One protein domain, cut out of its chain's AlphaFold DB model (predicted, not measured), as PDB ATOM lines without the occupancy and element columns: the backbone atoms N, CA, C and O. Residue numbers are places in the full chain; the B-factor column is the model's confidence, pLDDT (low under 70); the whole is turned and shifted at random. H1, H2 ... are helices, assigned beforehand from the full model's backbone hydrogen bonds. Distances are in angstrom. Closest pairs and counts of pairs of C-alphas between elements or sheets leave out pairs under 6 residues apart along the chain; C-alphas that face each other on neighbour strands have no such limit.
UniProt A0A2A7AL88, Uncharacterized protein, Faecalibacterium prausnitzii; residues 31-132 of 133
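What this domain is: This is residues 31 to 132 of the 133 residues of an uncharacterized protein of Faecalibacterium prausnitzii (UniProt A0A2A7AL88). The domain is a wide, flat V of helices: H1 and the long helix H2 make one arm, H5 makes the other, and H3 lies at the base with the short helix H4 in the crook between the arms. The outer part of H5 sticks out with residues 117 to 130, and the long link of residues 61 to 81 loops round the base from H2 to H3. The printed part has 102 residues with five named helices, H1 to H5 in order along it, and no named strand; the class is all helix. The whole is loose, with a radius of gyration of the C-alphas of 17.8 A and spans of 54 by 45 by 18 A.

Where its parts are: H1, residues 31 to 39, begins at C-alpha 31 at (113.499, -22.128, 237.296) and is 11.5 A long from first to last C-alpha. H2, residues 41 to 60, measures 29.6 A and ends at C-alpha 60 at (133.449, -28.720, 202.111). H3, residues 82 to 97, measures 23.1 A, and H4, residues 103 to 109, 10.2 A. H5, residues 112 to 130, measures 27.1 A and ends at C-alpha 130 at (155.652, -50.200, 235.326).

How they stand to each other: H1 is close to H2 but not clearly touching, at a steep tilt of 43 degrees, the same way; their closest C-alphas, of Met 35 and Trp 41, are 7.3 A apart. H2, with residues 51 to 58 alone, touches H4 at a steep tilt of 39 degrees, the same way; the closest C-alphas, of Tyr 51 and Ile 105, are 6.2 A apart. H3, with residues 87 to 91 alone, touches H4, only just about perpendicular at 71 degrees; the closest C-alphas, of Lys 87 and Leu 106, are 6.4 A apart. Residues 83 to 87 of H3 touch residues 112 to 115 of H5 at a shallow tilt of 20 degrees, opposite ways; the closest C-alphas, of Ala 83 and Val 112, are 5.0 A apart. The helix packing is only just mostly crossed, with 1 of 3 touching pairs at a shallow tilt. H2 and H5 are apart. Every O i to N i+4 pair is within hydrogen-bond range in H1, H3, H4 and H5, and 15 of 16 are in H2.

The domain as a whole: The two C-alphas farthest apart, of Ala 33 and Trp 132, are 54.5 A apart. The printed part has no cut. The link from H2 to H3 is long, with 21 residues, and the other links are tight. Residues 117 to 132, of which 117 to 130 belong to H5, stand free. The mean pLDDT of the printed part is 86.5, and residues 31 to 44 and 128 to 132 are under 70.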
ATOM      1  N   LYS A  31     112.386 -21.170 237.394       62.91
ATOM      2  CA  LYS A  31     113.499 -22.128 237.296       62.91
ATOM      3  C   LYS A  31     113.997 -22.262 235.869       62.91
ATOM      4  O   LYS A  31     115.193 -22.376 235.654       62.91
ATOM      5  N   GLU A  32     113.088 -22.208 234.904       56.84
ATOM      6  CA  GLU A  32     113.436 -22.242 233.499       56.84
ATOM      7  C   GLU A  32     114.128 -20.953 233.038       56.84
ATOM      8  O   GLU A  32     115.158 -21.012 232.379       56.84
ATOM      9  N   ALA A  33     113.640 -19.783 233.446       57.62
ATOM     10  CA  ALA A  33     114.280 -18.502 233.153       57.62
ATOM     11  C   ALA A  33     115.626 -18.323 233.883       57.62
ATOM     12  O   ALA A  33     116.520 -17.649 233.379       57.62
ATOM     13  N   GLU A  34     115.781 -18.923 235.059       59.84
ATOM     14  CA  GLU A  34     117.008 -18.939 235.858       59.84
ATOM     15  C   GLU A  34     118.038 -19.889 235.232       59.84
ATOM     16  O   GLU A  34     119.146 -19.454 234.940       59.84
ATOM     17  N   MET A  35     117.630 -21.100 234.826       48.69
ATOM     18  CA  MET A  35     118.426 -21.977 233.950       48.69
ATOM     19  C   MET A  35     118.750 -21.313 232.608       48.69
ATOM     20  O   MET A  35     119.838 -21.504 232.079       48.69
ATOM     21  N   ALA A  36     117.847 -20.512 232.041       52.94
ATOM     22  CA  ALA A  36     118.109 -19.785 230.803       52.94
ATOM     23  C   ALA A  36     119.134 -18.671 230.974       52.94
ATOM     24  O   ALA A  36     119.876 -18.389 230.036       52.94
ATOM     25  N   ARG A  37     119.169 -18.053 232.153       54.59
ATOM     26  CA  ARG A  37     120.132 -17.017 232.523       54.59
ATOM     27  C   ARG A  37     121.488 -17.601 232.917       54.59
ATOM     28  O   ARG A  37     122.497 -16.989 232.598       54.59
ATOM     29  N   GLU A  38     121.516 -18.778 233.538       52.16
ATOM     30  CA  GLU A  38     122.751 -19.474 233.929       52.16
ATOM     31  C   GLU A  38     123.370 -20.304 232.791       52.16
ATOM     32  O   GLU A  38     124.591 -20.347 232.662       52.16
ATOM     33  N   CYS A  39     122.556 -20.933 231.934       50.28
ATOM     34  CA  CYS A  39     123.019 -21.785 230.829       50.28
ATOM     35  C   CYS A  39     122.932 -21.132 229.440       50.28
ATOM     36  O   CYS A  39     123.420 -21.721 228.475       50.28
ATOM     37  N   GLY A  40     122.300 -19.960 229.309       48.12
ATOM     38  CA  GLY A  40     121.997 -19.354 228.011       48.12
ATOM     39  C   GLY A  40     121.070 -20.259 227.195       48.12
ATOM     40  O   GLY A  40     121.520 -20.966 226.303       48.12
ATOM     41  N   TRP A  41     119.767 -20.290 227.476       44.38
ATOM     42  CA  TRP A  41     118.843 -21.174 226.729       44.38
ATOM     43  C   TRP A  41     118.722 -20.788 225.237       44.38
ATOM     44  O   TRP A  41     118.437 -21.634 224.395       44.38
ATOM     45  N   ASP A  42     119.058 -19.544 224.894       51.22
ATOM     46  CA  ASP A  42     119.370 -19.067 223.535       51.22
ATOM     47  C   ASP A  42     120.628 -19.762 222.949       51.22
ATOM     48  O   ASP A  42     120.641 -20.258 221.820       51.22
ATOM     49  N   ALA A  43     121.662 -19.949 223.772       51.75
ATOM     50  CA  ALA A  43     122.966 -20.463 223.375       51.75
ATOM     51  C   ALA A  43     122.968 -21.943 222.957       51.75
ATOM     52  O   ALA A  43     123.903 -22.364 222.278       51.75
ATOM     53  N   LYS A  44     121.966 -22.765 223.313       58.84
ATOM     54  CA  LYS A  44     121.920 -24.171 222.853       58.84
ATOM     55  C   LYS A  44     121.567 -24.266 221.368       58.84
ATOM     56  O   LYS A  44     122.152 -25.086 220.660       58.84
ATOM     57  N   GLY A  45     120.647 -23.422 220.897       75.31
ATOM     58  CA  GLY A  45     120.278 -23.340 219.483       75.31
ATOM     59  C   GLY A  45     121.391 -22.713 218.651       75.31
ATOM     60  O   GLY A  45     121.812 -23.292 217.652       75.31
ATOM     61  N   GLU A  46     121.928 -21.581 219.104       82.50
ATOM     62  CA  GLU A  46     122.996 -20.876 218.388       82.50
ATOM     63  C   GLU A  46     124.306 -21.668 218.356       82.50
ATOM     64  O   GLU A  46     124.932 -21.780 217.302       82.50
ATOM     65  N   ARG A  47     124.684 -22.340 219.451       85.19
ATOM     66  CA  ARG A  47     125.856 -23.230 219.451       85.19
ATOM     67  C   ARG A  47     125.656 -24.432 218.533       85.19
ATOM     68  O   ARG A  47     126.585 -24.807 217.824       85.19
ATOM     69  N   ALA A  48     124.463 -25.027 218.504       88.88
ATOM     70  CA  ALA A  48     124.178 -26.130 217.589       88.88
ATOM     71  C   ALA A  48     124.280 -25.687 216.119       88.88
ATOM     72  O   ALA A  48     124.929 -26.369 215.325       88.88
ATOM     73  N   LYS A  49     123.726 -24.516 215.776       92.25
ATOM     74  CA  LYS A  49     123.858 -23.911 214.441       92.25
ATOM     75  C   LYS A  49     125.317 -23.617 214.095       92.25
ATOM     76  O   LYS A  49     125.758 -23.945 212.995       92.25
ATOM     77  N   MET A  50     126.074 -23.053 215.036       94.56
ATOM     78  CA  MET A  50     127.510 -22.812 214.889       94.56
ATOM     79  C   MET A  50     128.254 -24.120 214.600       94.56
ATOM     80  O   MET A  50     129.021 -24.194 213.644       94.56
ATOM     81  N   TYR A  51     127.985 -25.181 215.363       94.94
ATOM     82  CA  TYR A  51     128.645 -26.475 215.180       94.94
ATOM     83  C   TYR A  51     128.302 -27.093 213.830       94.94
ATOM     84  O   TYR A  51     129.181 -27.602 213.141       94.94
ATOM     85  N   GLU A  52     127.036 -27.034 213.424       96.50
ATOM     86  CA  GLU A  52     126.623 -27.521 212.113       96.50
ATOM     87  C   GLU A  52     127.293 -26.733 210.982       96.50
ATOM     88  O   GLU A  52     127.751 -27.333 210.007       96.50
ATOM     89  N   ARG A  53     127.421 -25.408 211.121       97.75
ATOM     90  CA  ARG A  53     128.130 -24.574 210.148       97.75
ATOM     91  C   ARG A  53     129.607 -24.950 210.051       97.75
ATOM     92  O   ARG A  53     130.093 -25.124 208.939       97.75
ATOM     93  N   VAL A  54     130.290 -25.127 211.182       98.06
ATOM     94  CA  VAL A  54     131.704 -25.539 211.223       98.06
ATOM     95  C   VAL A  54     131.896 -26.929 210.608       98.06
ATOM     96  O   VAL A  54     132.820 -27.114 209.821       98.06
ATOM     97  N   ARG A  55     131.010 -27.895 210.890       98.06
ATOM     98  CA  ARG A  55     131.068 -29.238 210.278       98.06
ATOM     99  C   ARG A  55     130.861 -29.190 208.767       98.06
ATOM    100  O   ARG A  55     131.616 -29.825 208.039       98.06
ATOM    101  N   LYS A  56     129.876 -28.422 208.291       98.12
ATOM    102  CA  LYS A  56     129.648 -28.227 206.849       98.12
ATOM    103  C   LYS A  56     130.858 -27.593 206.175       98.12
ATOM    104  O   LYS A  56     131.246 -28.045 205.105       98.12
ATOM    105  N   GLU A  57     131.458 -26.589 206.810       98.06
ATOM    106  CA  GLU A  57     132.667 -25.946 206.300       98.06
ATOM    107  C   GLU A  57     133.829 -26.940 206.222       98.06
ATOM    108  O   GLU A  57     134.439 -27.084 205.169       98.06
ATOM    109  N   TRP A  58     134.072 -27.697 207.295       97.38
ATOM    110  CA  TRP A  58     135.096 -28.741 207.334       97.38
ATOM    111  C   TRP A  58     134.912 -29.770 206.212       97.38
ATOM    112  O   TRP A  58     135.843 -30.032 205.458       97.38
ATOM    113  N   SER A  59     133.696 -30.300 206.048       96.56
ATOM    114  CA  SER A  59     133.369 -31.270 204.994       96.56
ATOM    115  C   SER A  59     133.410 -30.692 203.578       96.56
ATOM    116  O   SER A  59     133.438 -31.462 202.621       96.56
ATOM    117  N   SER A  60     133.379 -29.367 203.424       96.50
ATOM    118  CA  SER A  60     133.449 -28.720 202.111       96.50
ATOM    119  C   SER A  60     134.873 -28.613 201.566       96.50
ATOM    120  O   SER A  60     135.043 -28.420 200.364       96.50
ATOM    121  N   ILE A  61     135.890 -28.731 202.428       94.88
ATOM    122  CA  ILE A  61     137.287 -28.619 202.018       94.88
ATOM    123  C   ILE A  61     137.781 -30.003 201.588       94.88
ATOM    124  O   ILE A  61     137.790 -30.917 202.415       94.88
ATOM    125  N   PRO A  62     138.217 -30.186 200.329       92.06
ATOM    126  CA  PRO A  62     138.764 -31.460 199.891       92.06
ATOM    127  C   PRO A  62     140.007 -31.852 200.695       92.06
ATOM    128  O   PRO A  62     140.821 -31.008 201.090       92.06
ATOM    129  N   ASP A  63     140.187 -33.156 200.893       87.00
ATOM    130  CA  ASP A  63     141.404 -33.674 201.503       87.00
ATOM    131  C   ASP A  63     142.636 -33.269 200.688       87.00
ATOM    132  O   ASP A  63     142.643 -33.299 199.459       87.00
ATOM    133  N   GLY A  64     143.698 -32.869 201.391       88.25
ATOM    134  CA  GLY A  64     144.928 -32.413 200.746       88.25
ATOM    135  C   GLY A  64     144.812 -31.073 200.011       88.25
ATOM    136  O   GLY A  64     145.637 -30.810 199.147       88.25
ATOM    137  N   HIS A  65     143.835 -30.224 200.336       93.50
ATOM    138  CA  HIS A  65     143.731 -28.870 199.784       93.50
ATOM    139  C   HIS A  65     144.303 -27.813 200.759       93.50
ATOM    140  O   HIS A  65     144.172 -27.984 201.980       93.50
ATOM    141  N   PRO A  66     144.914 -26.705 200.282       96.25
ATOM    142  CA  PRO A  66     145.169 -25.531 201.116       96.25
ATOM    143  C   PRO A  66     143.871 -24.906 201.652       96.25
ATOM    144  O   PRO A  66     142.786 -25.149 201.118       96.25
ATOM    145  N   ASN A  67     143.976 -24.095 202.711       96.56
ATOM    146  CA  ASN A  67     142.835 -23.334 203.236       96.56
ATOM    147  C   ASN A  67     142.489 -22.137 202.326       96.56
ATOM    148  O   ASN A  67     143.119 -21.910 201.299       96.56
ATOM    149  N   CYS A  68     141.488 -21.341 202.718       96.62
ATOM    150  CA  CYS A  68     141.081 -20.133 201.989       96.62
ATOM    151  C   CYS A  68     142.138 -19.015 201.973       96.62
ATOM    152  O   CYS A  68     141.947 -18.024 201.279       96.62
ATOM    153  N   LEU A  69     143.231 -19.174 202.724       97.06
ATOM    154  CA  LEU A  69     144.401 -18.296 202.711       97.06
ATOM    155  C   LEU A  69     145.542 -18.877 201.861       97.06
ATOM    156  O   LEU A  69     146.676 -18.426 201.989       97.06
ATOM    157  N   GLU A  70     145.271 -19.922 201.072       97.06
ATOM    158  CA  GLU A  70     146.254 -20.657 200.262       97.06
ATOM    159  C   GLU A  70     147.383 -21.320 201.078       97.06
ATOM    160  O   GLU A  70     148.390 -21.758 200.522       97.06
ATOM    161  N   LYS A  71     147.211 -21.466 202.399       97.00
ATOM    162  CA  LYS A  71     148.191 -22.116 203.277       97.00
ATOM    163  C   LYS A  71     147.945 -23.609 203.386       97.00
ATOM    164  O   LYS A  71     146.804 -24.072 203.523       97.00
ATOM    165  N   TRP A  72     149.028 -24.372 203.422       96.38
ATOM    166  CA  TRP A  72     148.990 -25.815 203.589       96.38
ATOM    167  C   TRP A  72     149.045 -26.191 205.064       96.38
ATOM    168  O   TRP A  72     149.677 -25.520 205.876       96.38
ATOM    169  N   ARG A  73     148.439 -27.328 205.431       94.00
ATOM    170  CA  ARG A  73     148.566 -27.878 206.795       94.00
ATOM    171  C   ARG A  73     150.023 -28.018 207.228       94.00
ATOM    172  O   ARG A  73     150.330 -27.843 208.402       94.00
ATOM    173  N   ILE A  74     150.917 -28.346 206.293       93.56
ATOM    174  CA  ILE A  74     152.334 -28.561 206.592       93.56
ATOM    175  C   ILE A  74     153.051 -27.291 207.080       93.56
ATOM    176  O   ILE A  74     154.031 -27.405 207.815       93.56
ATOM    177  N   ASP A  75     152.508 -26.115 206.770       95.38
ATOM    178  CA  ASP A  75     153.072 -24.817 207.154       95.38
ATOM    179  C   ASP A  75     152.810 -24.477 208.631       95.38
ATOM    180  O   ASP A  75     153.397 -23.546 209.180       95.38
ATOM    181  N   TYR A  76     151.927 -25.231 209.292       95.06
ATOM    182  CA  TYR A  76     151.550 -25.007 210.684       95.06
ATOM    183  C   TYR A  76     152.392 -25.848 211.660       95.06
ATOM    184  O   TYR A  76     152.827 -26.956 211.312       95.06
ATOM    185  N   PRO A  77     152.584 -25.373 212.910       94.44
ATOM    186  CA  PRO A  77     153.306 -26.106 213.947       94.44
ATOM    187  C   PRO A  77     152.724 -27.496 214.223       94.44
ATOM    188  O   PRO A  77     151.515 -27.713 214.153       94.44
ATOM    189  N   CYS A  78     153.601 -28.434 214.582       89.62
ATOM    190  CA  CYS A  78     153.262 -29.832 214.875       89.62
ATOM    191  C   CYS A  78     153.808 -30.305 216.231       89.62
ATOM    192  O   CYS A  78     153.862 -31.502 216.499       89.62
ATOM    193  N   ASP A  79     154.223 -29.366 217.079       88.06
ATOM    194  CA  ASP A  79     154.800 -29.586 218.409       88.06
ATOM    195  C   ASP A  79     153.890 -30.417 219.326       88.06
ATOM    196  O   ASP A  79     154.362 -31.269 220.076       88.06
ATOM    197  N   LYS A  80     152.574 -30.206 219.228       86.50
ATOM    198  CA  LYS A  80     151.558 -30.928 220.011       86.50
ATOM    199  C   LYS A  80     150.975 -32.149 219.297       86.50
ATOM    200  O   LYS A  80     150.109 -32.803 219.870       86.50
ATOM    201  N   GLY A  81     151.443 -32.433 218.079       88.19
ATOM    202  CA  GLY A  81     151.011 -33.556 217.252       88.19
ATOM    203  C   GLY A  81     150.203 -33.181 215.998       88.19
ATOM    204  O   GLY A  81     149.857 -32.011 215.786       88.19
ATOM    205  N   PRO A  82     149.939 -34.162 215.114       90.25
ATOM    206  CA  PRO A  82     149.365 -33.929 213.789       90.25
ATOM    207  C   PRO A  82     147.926 -33.388 213.807       90.25
ATOM    208  O   PRO A  82     147.565 -32.624 212.905       90.25
ATOM    209  N   ALA A  83     147.102 -33.713 214.812       93.38
ATOM    210  CA  ALA A  83     145.751 -33.154 214.888       93.38
ATOM    211  C   ALA A  83     145.778 -31.666 215.270       93.38
ATOM    212  O   ALA A  83     144.997 -30.883 214.738       93.38
ATOM    213  N   TYR A  84     146.726 -31.233 216.111       94.69
ATOM    214  CA  TYR A  84     146.881 -29.814 216.458       94.69
ATOM    215  C   TYR A  84     147.342 -28.969 215.270       94.69
ATOM    216  O   TYR A  84     146.829 -27.871 215.072       94.69
ATOM    217  N   ARG A  85     148.237 -29.503 214.432       95.25
ATOM    218  CA  ARG A  85     148.606 -28.880 213.152       95.25
ATOM    219  C   ARG A  85     147.362 -28.602 212.301       95.25
ATOM    220  O   ARG A  85     147.168 -27.495 211.805       95.25
ATOM    221  N   THR A  86     146.497 -29.607 212.177       95.38
ATOM    222  CA  THR A  86     145.219 -29.498 211.462       95.38
ATOM    223  C   THR A  86     144.277 -28.491 212.124       95.38
ATOM    224  O   THR A  86     143.660 -27.690 211.423       95.38
ATOM    225  N   LYS A  87     144.217 -28.473 213.461       96.88
ATOM    226  CA  LYS A  87     143.445 -27.501 214.242       96.88
ATOM    227  C   LYS A  87     143.858 -26.065 213.946       96.88
ATOM    228  O   LYS A  87     142.989 -25.251 213.664       96.88
ATOM    229  N   TYR A  88     145.151 -25.747 213.976       97.19
ATOM    230  CA  TYR A  88     145.621 -24.385 213.710       97.19
ATOM    231  C   TYR A  88     145.351 -23.953 212.266       97.19
ATOM    232  O   TYR A  88     144.863 -22.850 212.036       97.19
ATOM    233  N   TRP A  89     145.581 -24.852 211.306       97.69
ATOM    234  CA  TRP A  89     145.276 -24.606 209.897       97.69
ATOM    235  C   TRP A  89     143.791 -24.301 209.652       97.69
ATOM    236  O   TRP A  89     143.460 -23.392 208.887       97.69
ATOM    237  N   PHE A  90     142.895 -25.043 210.309       97.88
ATOM    238  CA  PHE A  90     141.455 -24.848 210.161       97.88
ATOM    239  C   PHE A  90     140.947 -23.641 210.953       97.88
ATOM    240  O   PHE A  90     140.054 -22.939 210.492       97.88
ATOM    241  N   LYS A  91     141.557 -23.342 212.102       98.06
ATOM    242  CA  LYS A  91     141.282 -22.129 212.875       98.06
ATOM    243  C   LYS A  91     141.485 -20.873 212.020       98.06
ATOM    244  O   LYS A  91     140.563 -20.075 211.902       98.06
ATOM    245  N   ASP A  92     142.636 -20.753 211.357       98.12
ATOM    246  CA  ASP A  92     142.919 -19.632 210.449       98.12
ATOM    247  C   ASP A  92     141.924 -19.569 209.276       98.12
ATOM    248  O   ASP A  92     141.535 -18.483 208.853       98.12
ATOM    249  N   HIS A  93     141.483 -20.726 208.764       98.06
ATOM    250  CA  HIS A  93     140.453 -20.794 207.723       98.06
ATOM    251  C   HIS A  93     139.125 -20.186 208.199       98.06
ATOM    252  O   HIS A  93     138.506 -19.394 207.484       98.06
ATOM    253  N   LEU A  94     138.672 -20.573 209.394       98.38
ATOM    254  CA  LEU A  94     137.420 -20.086 209.971       98.38
ATOM    255  C   LEU A  94     137.510 -18.600 210.333       98.38
ATOM    256  O   LEU A  94     136.585 -17.857 210.005       98.38
ATOM    257  N   ASP A  95     138.629 -18.169 210.927       98.38
ATOM    258  CA  ASP A  95     138.906 -16.763 211.248       98.38
ATOM    259  C   ASP A  95     138.830 -15.897 209.979       98.38
ATOM    260  O   ASP A  95     138.130 -14.885 209.955       98.38
ATOM    261  N   ALA A  96     139.467 -16.333 208.886       98.25
ATOM    262  CA  ALA A  96     139.450 -15.622 207.607       98.25
ATOM    263  C   ALA A  96     138.058 -15.553 206.958       98.25
ATOM    264  O   ALA A  96     137.742 -14.579 206.276       98.25
ATOM    265  N   LYS A  97     137.212 -16.569 207.166       97.56
ATOM    266  CA  LYS A  97     135.825 -16.583 206.671       97.56
ATOM    267  C   LYS A  97     134.823 -15.918 207.619       97.56
ATOM    268  O   LYS A  97     133.646 -15.834 207.273       97.56
ATOM    269  N   GLY A  98     135.253 -15.480 208.804       97.12
ATOM    270  CA  GLY A  98     134.368 -14.931 209.833       97.12
ATOM    271  C   GLY A  98     133.354 -15.947 210.371       97.12
ATOM    272  O   GLY A  98     132.257 -15.566 210.778       97.12
ATOM    273  N   ILE A  99     133.678 -17.244 210.338       97.31
ATOM    274  CA  ILE A  99     132.796 -18.299 210.848       97.31
ATOM    275  C   ILE A  99     133.065 -18.466 212.349       97.31
ATOM    276  O   ILE A  99     134.197 -18.783 212.711       97.31
ATOM    277  N   PRO A 100     132.063 -18.293 213.231       96.81
ATOM    278  CA  PRO A 100     132.261 -18.479 214.663       96.81
ATOM    279  C   PRO A 100     132.515 -19.953 215.004       96.81
ATOM    280  O   PRO A 100     131.944 -20.857 214.389       96.81
ATOM    281  N   TYR A 101     133.359 -20.193 216.004       96.88
ATOM    282  CA  TYR A 101     133.675 -21.522 216.523       96.88
ATOM    283  C   TYR A 101     134.050 -21.456 218.008       96.88
ATOM    284  O   TYR A 101     134.355 -20.395 218.548       96.88
ATOM    285  N   ASP A 102     134.062 -22.618 218.659       95.31
ATOM    286  CA  ASP A 102     134.707 -22.819 219.953       95.31
ATOM    287  C   ASP A 102     135.728 -23.969 219.868       95.31
ATOM    288  O   ASP A 102     135.818 -24.691 218.870       95.31
ATOM    289  N   ASP A 103     136.536 -24.134 220.916       95.06
ATOM    290  CA  ASP A 103     137.571 -25.170 220.949       95.06
ATOM    291  C   ASP A 103     137.008 -26.597 220.941       95.06
ATOM    292  O   ASP A 103     137.707 -27.521 220.521       95.06
ATOM    293  N   ILE A 104     135.765 -26.786 221.391       95.00
ATOM    294  CA  ILE A 104     135.132 -28.103 221.477       95.00
ATOM    295  C   ILE A 104     134.864 -28.621 220.065       95.00
ATOM    296  O   ILE A 104     135.273 -29.738 219.741       95.00
ATOM    297  N   ILE A 105     134.233 -27.805 219.212       95.94
ATOM    298  CA  ILE A 105     133.951 -28.210 217.831       95.94
ATOM    299  C   ILE A 105     135.223 -28.306 216.990       95.94
ATOM    300  O   ILE A 105     135.341 -29.220 216.176       95.94
ATOM    301  N   LEU A 106     136.209 -27.430 217.218       96.62
ATOM    302  CA  LEU A 106     137.513 -27.545 216.563       96.62
ATOM    303  C   LEU A 106     138.197 -28.873 216.902       96.62
ATOM    304  O   LEU A 106     138.678 -29.559 216.000       96.62
ATOM    305  N   ASP A 107     138.235 -29.250 218.182       96.12
ATOM    306  CA  ASP A 107     138.873 -30.496 218.612       96.12
ATOM    307  C   ASP A 107     138.146 -31.742 218.078       96.12
ATOM    308  O   ASP A 107     138.784 -32.773 217.834       96.12
ATOM    309  N   GLU A 108     136.826 -31.649 217.900       95.31
ATOM    310  CA  GLU A 108     135.994 -32.687 217.288       95.31
ATOM    311  C   GLU A 108     136.357 -32.890 215.813       95.31
ATOM    312  O   GLU A 108     136.787 -33.983 215.443       95.31
ATOM    313  N   VAL A 109     136.228 -31.851 214.980       96.19
ATOM    314  CA  VAL A 109     136.367 -31.989 213.516       96.19
ATOM    315  C   VAL A 109     137.805 -32.247 213.072       96.19
ATOM    316  O   VAL A 109     138.030 -32.917 212.070       96.19
ATOM    317  N   THR A 110     138.792 -31.772 213.835       94.88
ATOM    318  CA  THR A 110     140.216 -31.941 213.496       94.88
ATOM    319  C   THR A 110     140.857 -33.190 214.100       94.88
ATOM    320  O   THR A 110     142.025 -33.474 213.835       94.88
ATOM    321  N   GLY A 111     140.109 -33.961 214.899       93.75
ATOM    322  CA  GLY A 111     140.582 -35.217 215.487       93.75
ATOM    323  C   GLY A 111     141.456 -35.065 216.737       93.75
ATOM    324  O   GLY A 111     141.962 -36.066 217.251       93.75
ATOM    325  N   VAL A 112     141.604 -33.855 217.291       94.50
ATOM    326  CA  VAL A 112     142.370 -33.618 218.533       94.50
ATOM    327  C   VAL A 112     141.792 -34.418 219.703       94.50
ATOM    328  O   VAL A 112     142.545 -34.942 220.528       94.50
ATOM    329  N   ASN A 113     140.469 -34.594 219.758       92.50
ATOM    330  CA  ASN A 113     139.827 -35.451 220.759       92.50
ATOM    331  C   ASN A 113     140.327 -36.903 220.688       92.50
ATOM    332  O   ASN A 113     140.611 -37.518 221.722       92.50
ATOM    333  N   TYR A 114     140.485 -37.441 219.478       90.62
ATOM    334  CA  TYR A 114     140.990 -38.796 219.272       90.62
ATOM    335  C   TYR A 114     142.472 -38.908 219.651       90.62
ATOM    336  O   TYR A 114     142.862 -39.844 220.352       90.62
ATOM    337  N   GLU A 115     143.290 -37.920 219.291       92.31
ATOM    338  CA  GLU A 115     144.709 -37.887 219.656       92.31
ATOM    339  C   GLU A 115     144.920 -37.810 221.182       92.31
ATOM    340  O   GLU A 115     145.736 -38.549 221.751       92.31
ATOM    341  N   LYS A 116     144.124 -36.989 221.882       90.88
ATOM    342  CA  LYS A 116     144.098 -36.930 223.355       90.88
ATOM    343  C   LYS A 116     143.710 -38.281 223.965       90.88
ATOM    344  O   LYS A 116     144.334 -38.722 224.936       90.88
ATOM    345  N   LEU A 117     142.707 -38.953 223.395       91.44
ATOM    346  CA  LEU A 117     142.244 -40.268 223.845       91.44
ATOM    347  C   LEU A 117     143.327 -41.341 223.680       91.44
ATOM    348  O   LEU A 117     143.590 -42.089 224.624       91.44
ATOM    349  N   LEU A 118     143.993 -41.393 222.524       89.38
ATOM    350  CA  LEU A 118     145.112 -42.306 222.279       89.38
ATOM    351  C   LEU A 118     146.270 -42.044 223.245       89.38
ATOM    352  O   LEU A 118     146.748 -42.966 223.907       89.38
ATOM    353  N   SER A 119     146.660 -40.779 223.408       88.88
ATOM    354  CA  SER A 119     147.725 -40.368 224.330       88.88
ATOM    355  C   SER A 119     147.419 -40.752 225.780       88.88
ATOM    356  O   SER A 119     148.309 -41.134 226.546       88.88
ATOM    357  N   ARG A 120     146.150 -40.670 226.194       91.38
ATOM    358  CA  ARG A 120     145.706 -41.138 227.511       91.38
ATOM    359  C   ARG A 120     145.845 -42.657 227.644       91.38
ATOM    360  O   ARG A 120     146.481 -43.103 228.598       91.38
ATOM    361  N   ARG A 121     145.328 -43.435 226.686       90.81
ATOM    362  CA  ARG A 121     145.419 -44.909 226.712       90.81
ATOM    363  C   ARG A 121     146.868 -45.393 226.747       90.81
ATOM    364  O   ARG A 121     147.187 -46.292 227.518       90.81
ATOM    365  N   MET A 122     147.754 -44.767 225.971       87.38
ATOM    366  CA  MET A 122     149.180 -45.109 225.952       87.38
ATOM    367  C   MET A 122     149.853 -44.849 227.303       87.38
ATOM    368  O   MET A 122     150.597 -45.698 227.797       87.38
ATOM    369  N   ARG A 123     149.551 -43.718 227.954       88.81
ATOM    370  CA  ARG A 123     150.058 -43.423 229.305       88.81
ATOM    371  C   ARG A 123     149.541 -44.416 230.345       88.81
ATOM    372  O   ARG A 123     150.313 -44.865 231.187       88.81
ATOM    373  N   GLU A 124     148.261 -44.773 230.293       90.12
ATOM    374  CA  GLU A 124     147.659 -45.757 231.204       90.12
ATOM    375  C   GLU A 124     148.253 -47.162 231.005       90.12
ATOM    376  O   GLU A 124     148.602 -47.827 231.982       90.12
ATOM    377  N   ALA A 125     148.456 -47.590 229.756       85.25
ATOM    378  CA  ALA A 125     149.131 -48.846 229.434       85.25
ATOM    379  C   ALA A 125     150.595 -48.853 229.911       85.25
ATOM    380  O   ALA A 125     151.055 -49.840 230.486       85.25
ATOM    381  N   GLY A 126     151.316 -47.741 229.738       83.56
ATOM    382  CA  GLY A 126     152.681 -47.578 230.244       83.56
ATOM    383  C   GLY A 126     152.767 -47.647 231.773       83.56
ATOM    384  O   GLY A 126     153.661 -48.301 232.304       83.56
ATOM    385  N   LYS A 127     151.809 -47.041 232.490       77.12
ATOM    386  CA  LYS A 127     151.702 -47.162 233.956       77.12
ATOM    387  C   LYS A 127     151.441 -48.603 234.387       77.12
ATOM    388  O   LYS A 127     152.125 -49.083 235.285       77.12
ATOM    389  N   LYS A 128     150.521 -49.310 233.716       69.75
ATOM    390  CA  LYS A 128     150.280 -50.739 233.975       69.75
ATOM    391  C   LYS A 128     151.555 -51.561 233.805       69.75
ATOM    392  O   LYS A 128     151.833 -52.373 234.662       69.75
ATOM    393  N   ARG A 129     152.370 -51.319 232.773       65.00
ATOM    394  CA  ARG A 129     153.641 -52.050 232.581       65.00
ATOM    395  C   ARG A 129     154.694 -51.778 233.663       65.00
ATOM    396  O   ARG A 129     155.524 -52.639 233.911       65.00
ATOM    397  N   ARG A 130     154.682 -50.595 234.287       61.69
ATOM    398  CA  ARG A 130     155.652 -50.200 235.326       61.69
ATOM    399  C   ARG A 130     155.260 -50.607 236.749       61.69
ATOM    400  O   ARG A 130     156.126 -50.605 237.604       61.69
ATOM    401  N   GLY A 131     153.991 -50.931 237.000       57.66
ATOM    402  CA  GLY A 131     153.498 -51.362 238.318       57.66
ATOM    403  C   GLY A 131     153.549 -52.875 238.571       57.66
ATOM    404  O   GLY A 131     152.953 -53.330 239.536       57.66
ATOM    405  N   TRP A 132     154.180 -53.647 237.679       54.62
ATOM    406  CA  TRP A 132     154.405 -55.096 237.826       54.62
ATOM    407  C   TRP A 132     155.838 -55.434 238.282       54.62
ATOM    408  O   TRP A 132     156.222 -56.599 238.249       54.62
TER     409      TRP A 132